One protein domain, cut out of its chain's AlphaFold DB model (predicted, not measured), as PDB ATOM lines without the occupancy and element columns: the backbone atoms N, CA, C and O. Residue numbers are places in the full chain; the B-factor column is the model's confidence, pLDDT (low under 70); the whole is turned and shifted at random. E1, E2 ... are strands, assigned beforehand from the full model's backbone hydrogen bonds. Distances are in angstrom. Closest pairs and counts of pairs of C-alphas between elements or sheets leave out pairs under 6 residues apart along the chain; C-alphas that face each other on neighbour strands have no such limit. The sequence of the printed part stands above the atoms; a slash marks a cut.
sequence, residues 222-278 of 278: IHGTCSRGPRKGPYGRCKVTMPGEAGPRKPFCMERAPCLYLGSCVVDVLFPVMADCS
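AT A GLANCE: This is residues 222 to 278 of the 278 residues of an uncharacterized protein of Aspergillus parasiticus (UniProt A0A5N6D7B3). Little regular structure: a small sheet of two hairpins, E1 with E2 and E3 with E4, curls like part of a barrel, and the unnamed residues 242 to 263 link them, with short pairings to both edge strands. The 57 printed residues hold no named helix and four strands, E1 to E4; sheet order E2, E1, E3, E4, antiparallel; class all strand, 20 residues in named elements. It is compact, radius of gyration of the C-alphas 10.4 A, spanning 32 by 19 by 16 A.

IN THESE COORDINATES: E1, residues 222 to 227, starts at C-alpha 222 (19.734, -42.631, -10.083) and measures 15.8 A. E2 is residues 237 to 241, 13.1 A; E3, 264 to 268, 13.9 A; E4, 274 to 277, 9.4 A, ends at C-alpha 277 (16.544, -42.382, 1.253).

HOW THE PARTS SIT: The sheet is strongly twisted. Staggered, E1 pairs with E3 over 222 to 225 (N 224 and O 265, 2.8 A) and with E2 over 225 to 227 (N 227 and O 237, 2.8 A). E3 and E4 have N 266 and O 276 at 2.9 A. Residues 248 to 249 pair antiparallel with 240 to 241 of E2; 252 to 253 pair parallel with 274 to 275 of E4.

THE WHOLE: The C-alphas farthest apart, Lys 232 and Gly 244, are 32.6 A apart. The printed part has no cut; the link E2 to E3 is long. pLDDT is under 70 at residues 229 to 235 and 260 to 262.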
ATOM      1  N   ILE A 222      18.322 -42.933 -10.304       87.25
ATOM      2  CA  ILE A 222      19.734 -42.631 -10.083       87.25
ATOM      3  C   ILE A 222      20.049 -42.814  -8.609       87.25
ATOM      4  O   ILE A 222      19.404 -42.219  -7.746       87.25
ATOM      5  N   HIS A 223      21.072 -43.621  -8.341       87.38
ATOM      6  CA  HIS A 223      21.593 -43.820  -7.000       87.38
ATOM      7  C   HIS A 223      22.516 -42.669  -6.602       87.38
ATOM      8  O   HIS A 223      23.337 -42.191  -7.388       87.38
ATOM      9  N   GLY A 224      22.391 -42.242  -5.355       89.12
ATOM     10  CA  GLY A 224      23.167 -41.169  -4.765       89.12
ATOM     11  C   GLY A 224      23.583 -41.467  -3.340       89.12
ATOM     12  O   GLY A 224      23.351 -42.544  -2.791       89.12
ATOM     13  N   THR A 225      24.200 -40.458  -2.737       87.00
ATOM     14  CA  THR A 225      24.657 -40.512  -1.348       87.00
ATOM     15  C   THR A 225      23.835 -39.582  -0.478       87.00
ATOM     16  O   THR A 225      23.601 -38.422  -0.819       87.00
ATOM     17  N   CYS A 226      23.408 -40.088   0.668       86.75
ATOM     18  CA  CYS A 226      22.745 -39.297   1.685       86.75
ATOM     19  C   CYS A 226      23.744 -38.477   2.495       86.75
ATOM     20  O   CYS A 226      24.791 -38.961   2.924       86.75
ATOM     21  N   SER A 227      23.356 -37.244   2.789       78.69
ATOM     22  CA  SER A 227      24.020 -36.370   3.744       78.69
ATOM     23  C   SER A 227      23.008 -35.899   4.776       78.69
ATOM     24  O   SER A 227      21.862 -35.576   4.445       78.69
ATOM     25  N   ARG A 228      23.429 -35.856   6.041       70.25
ATOM     26  CA  ARG A 228      22.598 -35.317   7.116       70.25
ATOM     27  C   ARG A 228      22.278 -33.848   6.819       70.25
ATOM     28  O   ARG A 228      23.167 -33.076   6.459       70.25
ATOM     29  N   GLY A 229      21.004 -33.486   6.947       65.06
ATOM     30  CA  GLY A 229      20.548 -32.108   6.789       65.06
ATOM     31  C   GLY A 229      21.160 -31.184   7.851       65.06
ATOM     32  O   GLY A 229      21.717 -31.664   8.844       65.06
ATOM     33  N   PRO A 230      21.080 -29.852   7.668       59.91
ATOM     34  CA  PRO A 230      21.495 -28.911   8.704       59.91
ATOM     35  C   PRO A 230      20.757 -29.210  10.017       59.91
ATOM     36  O   PRO A 230      19.612 -29.652   9.997       59.91
ATOM     37  N   ARG A 231      21.383 -28.910  11.167       54.28
ATOM     38  CA  ARG A 231      20.822 -29.137  12.522       54.28
ATOM     39  C   ARG A 231      19.412 -28.550  12.751       54.28
ATOM     40  O   ARG A 231      18.801 -28.865  13.764       54.28
ATOM     41  N   LYS A 232      18.913 -27.704  11.843       48.84
ATOM     42  CA  LYS A 232      17.605 -27.035  11.881       48.84
ATOM     43  C   LYS A 232      16.715 -27.377  10.669       48.84
ATOM     44  O   LYS A 232      16.078 -26.492  10.111       48.84
ATOM     45  N   GLY A 233      16.702 -28.627  10.208       56.69
ATOM     46  CA  GLY A 233      15.755 -29.081   9.182       56.69
ATOM     47  C   GLY A 233      15.478 -30.581   9.298       56.69
ATOM     48  O   GLY A 233      16.395 -31.314   9.673       56.69
ATOM     49  N   PRO A 234      14.257 -31.065   8.997       56.81
ATOM     50  CA  PRO A 234      13.879 -32.437   9.336       56.81
ATOM     51  C   PRO A 234      14.434 -33.484   8.353       56.81
ATOM     52  O   PRO A 234      14.385 -34.679   8.633       56.81
ATOM     53  N   TYR A 235      15.002 -33.056   7.219       65.31
ATOM     54  CA  TYR A 235      15.282 -33.942   6.089       65.31
ATOM     55  C   TYR A 235      16.741 -33.875   5.641       65.31
ATOM     56  O   TYR A 235      17.314 -32.800   5.426       65.31
ATOM     57  N   GLY A 236      17.351 -35.052   5.490       78.31
ATOM     58  CA  GLY A 236      18.638 -35.208   4.819       78.31
ATOM     59  C   GLY A 236      18.587 -34.775   3.356       78.31
ATOM     60  O   GLY A 236      17.515 -34.633   2.763       78.31
ATOM     61  N   ARG A 237      19.763 -34.556   2.768       85.31
ATOM     62  CA  ARG A 237      19.896 -34.279   1.336       85.31
ATOM     63  C   ARG A 237      20.536 -35.456   0.629       85.31
ATOM     64  O   ARG A 237      21.585 -35.939   1.056       85.31
ATOM     65  N   CYS A 238      19.936 -35.844  -0.485       87.38
ATOM     66  CA  CYS A 238      20.476 -36.826  -1.405       87.38
ATOM     67  C   CYS A 238      21.356 -36.123  -2.439       87.38
ATOM     68  O   CYS A 238      20.904 -35.190  -3.088       87.38
ATOM     69  N   LYS A 239      22.614 -36.535  -2.596       89.69
ATOM     70  CA  LYS A 239      23.534 -36.020  -3.613       89.69
ATOM     71  C   LYS A 239      23.604 -37.010  -4.774       89.69
ATOM     72  O   LYS A 239      24.120 -38.114  -4.598       89.69
ATOM     73  N   VAL A 240      23.137 -36.591  -5.947       89.12
ATOM     74  CA  VAL A 240      23.150 -37.378  -7.196       89.12
ATOM     75  C   VAL A 240      23.775 -36.575  -8.325       89.12
ATOM     76  O   VAL A 240      23.606 -35.359  -8.379       89.12
ATOM     77  N   THR A 241      24.470 -37.238  -9.242       87.75
ATOM     78  CA  THR A 241      24.928 -36.623 -10.494       87.75
ATOM     79  C   THR A 241      24.063 -37.164 -11.619       87.75
ATOM     80  O   THR A 241      24.081 -38.367 -11.879       87.75
ATOM     81  N   MET A 242      23.286 -36.292 -12.262       82.56
ATOM     82  CA  MET A 242      22.445 -36.699 -13.384       82.56
ATOM     83  C   MET A 242      23.310 -36.949 -14.627       82.56
ATOM     84  O   MET A 242      24.279 -36.215 -14.851       82.56
ATOM     85  N   PRO A 243      22.972 -37.939 -15.468       80.56
ATOM     86  CA  PRO A 243      23.598 -38.095 -16.773       80.56
ATOM     87  C   PRO A 243      23.499 -36.796 -17.584       80.56
ATOM     88  O   PRO A 243      22.416 -36.235 -17.729       80.56
ATOM     89  N   GLY A 244      24.630 -36.322 -18.111       81.81
ATOM     90  CA  GLY A 244      24.687 -35.109 -18.934       81.81
ATOM     91  C   GLY A 244      24.761 -33.787 -18.162       81.81
ATOM     92  O   GLY A 244      24.836 -32.737 -18.795       81.81
ATOM     93  N   GLU A 245      24.788 -33.802 -16.826       82.50
ATOM     94  CA  GLU A 245      24.939 -32.584 -16.023       82.50
ATOM     95  C   GLU A 245      26.372 -32.368 -15.536       82.50
ATOM     96  O   GLU A 245      27.069 -33.298 -15.132       82.50
ATOM     97  N   ALA A 246      26.801 -31.104 -15.523       79.38
ATOM     98  CA  ALA A 246      28.136 -30.710 -15.077       79.38
ATOM     99  C   ALA A 246      28.320 -30.774 -13.546       79.38
ATOM    100  O   ALA A 246      29.439 -30.636 -13.056       79.38
ATOM    101  N   GLY A 247      27.243 -30.960 -12.773       80.25
ATOM    102  CA  GLY A 247      27.297 -30.896 -11.316       80.25
ATOM    103  C   GLY A 247      26.237 -31.737 -10.603       80.25
ATOM    104  O   GLY A 247      25.257 -32.163 -11.211       80.25
ATOM    105  N   PRO A 248      26.430 -31.993  -9.295       85.25
ATOM    106  CA  PRO A 248      25.515 -32.807  -8.514       85.25
ATOM    107  C   PRO A 248      24.270 -32.022  -8.083       85.25
ATOM    108  O   PRO A 248      24.368 -30.908  -7.560       85.25
ATOM    109  N   ARG A 249      23.103 -32.655  -8.193       84.31
ATOM    110  CA  ARG A 249      21.847 -32.191  -7.598       84.31
ATOM    111  C   ARG A 249      21.747 -32.611  -6.136       84.31
ATOM    112  O   ARG A 249      22.395 -33.566  -5.699       84.31
ATOM    113  N   LYS A 250      20.933 -31.870  -5.377       85.62
ATOM    114  CA  LYS A 250      20.704 -32.090  -3.940       85.62
ATOM    115  C   LYS A 250      19.211 -32.175  -3.567       85.62
ATOM    116  O   LYS A 250      18.763 -31.315  -2.795       85.62
ATOM    117  N   PRO A 251      18.441 -33.132  -4.124       84.25
ATOM    118  CA  PRO A 251      17.046 -33.345  -3.748       84.25
ATOM    119  C   PRO A 251      16.864 -33.596  -2.250       84.25
ATOM    120  O   PRO A 251      17.766 -34.082  -1.552       84.25
ATOM    121  N   PHE A 252      15.676 -33.242  -1.765       83.56
ATOM    122  CA  PHE A 252      15.278 -33.489  -0.386       83.56
ATOM    123  C   PHE A 252      14.827 -34.937  -0.230       83.56
ATOM    124  O   PHE A 252      14.121 -35.474  -1.082       83.56
ATOM    125  N   CYS A 253      15.232 -35.567   0.865       82.81
ATOM    126  CA  CYS A 253      14.682 -36.865   1.221       82.81
ATOM    127  C   CYS A 253      13.239 -36.728   1.688       82.81
ATOM    128  O   CYS A 253      12.886 -35.745   2.343       82.81
ATOM    129  N   MET A 254      12.418 -37.723   1.366       80.00
ATOM    130  CA  MET A 254      11.042 -37.761   1.846       80.00
ATOM    131  C   MET A 254      10.995 -37.864   3.375       80.00
ATOM    132  O   MET A 254      11.827 -38.524   3.991       80.00
ATOM    133  N   GLU A 255       9.971 -37.280   3.994       73.44
ATOM    134  CA  GLU A 255       9.763 -37.349   5.449       73.44
ATOM    135  C   GLU A 255       9.608 -38.782   5.967       73.44
ATOM    136  O   GLU A 255      10.127 -39.126   7.024       73.44
ATOM    137  N   ARG A 256       8.972 -39.645   5.167       72.62
ATOM    138  CA  ARG A 256       8.835 -41.086   5.434       72.62
ATOM    139  C   ARG A 256      10.148 -41.873   5.332       72.62
ATOM    140  O   ARG A 256      10.203 -43.016   5.768       72.62
ATOM    141  N   ALA A 257      11.166 -41.289   4.703       73.75
ATOM    142  CA  ALA A 257      12.444 -41.916   4.399       73.75
ATOM    143  C   ALA A 257      13.581 -40.901   4.638       73.75
ATOM    144  O   ALA A 257      14.206 -40.440   3.683       73.75
ATOM    145  N   PRO A 258      13.812 -40.453   5.888       73.81
ATOM    146  CA  PRO A 258      14.830 -39.449   6.182       73.81
ATOM    147  C   PRO A 258      16.239 -40.065   6.130       73.81
ATOM    148  O   PRO A 258      16.440 -41.184   6.593       73.81
ATOM    149  N   CYS A 259      17.258 -39.325   5.659       76.50
ATOM    150  CA  CYS A 259      18.650 -39.756   5.876       76.50
ATOM    151  C   CYS A 259      18.991 -39.610   7.371       76.50
ATOM    152  O   CYS A 259      19.385 -38.530   7.826       76.50
ATOM    153  N   LEU A 260      18.842 -40.685   8.141       64.81
ATOM    154  CA  LEU A 260      19.163 -40.699   9.571       64.81
ATOM    155  C   LEU A 260      20.687 -40.767   9.827       64.81
ATOM    156  O   LEU A 260      21.150 -40.351  10.891       64.81
ATOM    157  N   TYR A 261      21.483 -41.196   8.837       59.75
ATOM    158  CA  TYR A 261      22.955 -41.234   8.846       59.75
ATOM    159  C   TYR A 261      23.520 -41.180   7.402       59.75
ATOM    160  O   TYR A 261      22.756 -40.973   6.458       59.75
ATOM    161  N   LEU A 262      24.844 -41.320   7.210       60.91
ATOM    162  CA  LEU A 262      25.436 -41.621   5.894       60.91
ATOM    163  C   LEU A 262      24.717 -42.847   5.318       60.91
ATOM    164  O   LEU A 262      24.851 -43.945   5.850       60.91
ATOM    165  N   GLY A 263      23.936 -42.629   4.270       75.75
ATOM    166  CA  GLY A 263      23.051 -43.629   3.682       75.75
ATOM    167  C   GLY A 263      23.092 -43.589   2.161       75.75
ATOM    168  O   GLY A 263      23.844 -42.809   1.558       75.75
ATOM    169  N   SER A 264      22.254 -44.401   1.537       83.06
ATOM    170  CA  SER A 264      22.041 -44.367   0.093       83.06
ATOM    171  C   SER A 264      20.727 -43.665  -0.224       83.06
ATOM    172  O   SER A 264      19.837 -43.564   0.618       83.06
ATOM    173  N   CYS A 265      20.609 -43.120  -1.426       87.88
ATOM    174  CA  CYS A 265      19.356 -42.535  -1.872       87.88
ATOM    175  C   CYS A 265      19.115 -42.822  -3.344       87.88
ATOM    176  O   CYS A 265      20.055 -43.081  -4.098       87.88
ATOM    177  N   VAL A 266      17.850 -42.769  -3.740       87.12
ATOM    178  CA  VAL A 266      17.408 -43.007  -5.108       87.12
ATOM    179  C   VAL A 266      16.518 -41.857  -5.556       87.12
ATOM    180  O   VAL A 266      15.642 -41.411  -4.817       87.12
ATOM    181  N   VAL A 267      16.767 -41.364  -6.769       87.69
ATOM    182  CA  VAL A 267      16.047 -40.236  -7.370       87.69
ATOM    183  C   VAL A 267      15.451 -40.670  -8.699       87.69
ATOM    184  O   VAL A 267      16.163 -41.226  -9.536       87.69
ATOM    185  N   ASP A 268      14.163 -40.401  -8.899       84.75
ATOM    186  CA  ASP A 268      13.504 -40.582 -10.194       84.75
ATOM    187  C   ASP A 268      13.969 -39.488 -11.168       84.75
ATOM    188  O   ASP A 268      13.926 -38.294 -10.855       84.75
ATOM    189  N   VAL A 269      14.414 -39.888 -12.359       81.75
ATOM    190  CA  VAL A 269      14.884 -38.963 -13.400       81.75
ATOM    191  C   VAL A 269      13.776 -38.028 -13.889       81.75
ATOM    192  O   VAL A 269      14.060 -36.882 -14.237       81.75
ATOM    193  N   LEU A 270      12.524 -38.487 -13.890       78.75
ATOM    194  CA  LEU A 270      11.363 -37.697 -14.298       78.75
ATOM    195  C   LEU A 270      10.929 -36.705 -13.213       78.75
ATOM    196  O   LEU A 270      10.406 -35.639 -13.535       78.75
ATOM    197  N   PHE A 271      11.186 -37.020 -11.939       77.06
ATOM    198  CA  PHE A 271      10.803 -36.195 -10.789       77.06
ATOM    199  C   PHE A 271      11.967 -35.990  -9.801       77.06
ATOM    200  O   PHE A 271      11.893 -36.415  -8.646       77.06
ATOM    201  N   PRO A 272      13.033 -35.266 -10.193       77.81
ATOM    202  CA  PRO A 272      14.282 -35.181  -9.433       77.81
ATOM    203  C   PRO A 272      14.236 -34.209  -8.238       77.81
ATOM    204  O   PRO A 272      15.271 -33.702  -7.805       77.81
ATOM    205  N   VAL A 273      13.039 -33.897  -7.732       77.75
ATOM    206  CA  VAL A 273      12.814 -32.956  -6.620       77.75
ATOM    207  C   VAL A 273      12.914 -33.669  -5.270       77.75
ATOM    208  O   VAL A 273      13.435 -33.103  -4.306       77.75
ATOM    209  N   MET A 274      12.460 -34.924  -5.222       79.62
ATOM    210  CA  MET A 274      12.403 -35.748  -4.017       79.62
ATOM    211  C   MET A 274      13.232 -37.020  -4.201       79.62
ATOM    212  O   MET A 274      13.353 -37.540  -5.309       79.62
ATOM    213  N   ALA A 275      13.799 -37.513  -3.106       83.38
ATOM    214  CA  ALA A 275      14.568 -38.748  -3.065       83.38
ATOM    215  C   ALA A 275      13.988 -39.710  -2.022       83.38
ATOM    216  O   ALA A 275      13.638 -39.286  -0.916       83.38
ATOM    217  N   ASP A 276      13.938 -41.000  -2.350       83.50
ATOM    218  CA  ASP A 276      13.754 -42.052  -1.351       83.50
ATOM    219  C   ASP A 276      15.132 -42.389  -0.766       83.50
ATOM    220  O   ASP A 276      16.081 -42.680  -1.500       83.50
ATOM    221  N   CYS A 277      15.264 -42.289   0.555       84.50
ATOM    222  CA  CYS A 277      16.544 -42.382   1.253       84.50
ATOM    223  C   CYS A 277      16.537 -43.519   2.285       84.50
ATOM    224  O   CYS A 277      15.510 -43.797   2.901       84.50
ATOM    225  N   SER A 278      17.685 -44.177   2.462       75.56
ATOM    226  CA  SER A 278      17.876 -45.353   3.327       75.56
ATOM    227  C   SER A 278      19.179 -45.268   4.111       75.56
ATOM    228  O   SER A 278      20.216 -45.028   3.442       75.56
TER     229      SER A 278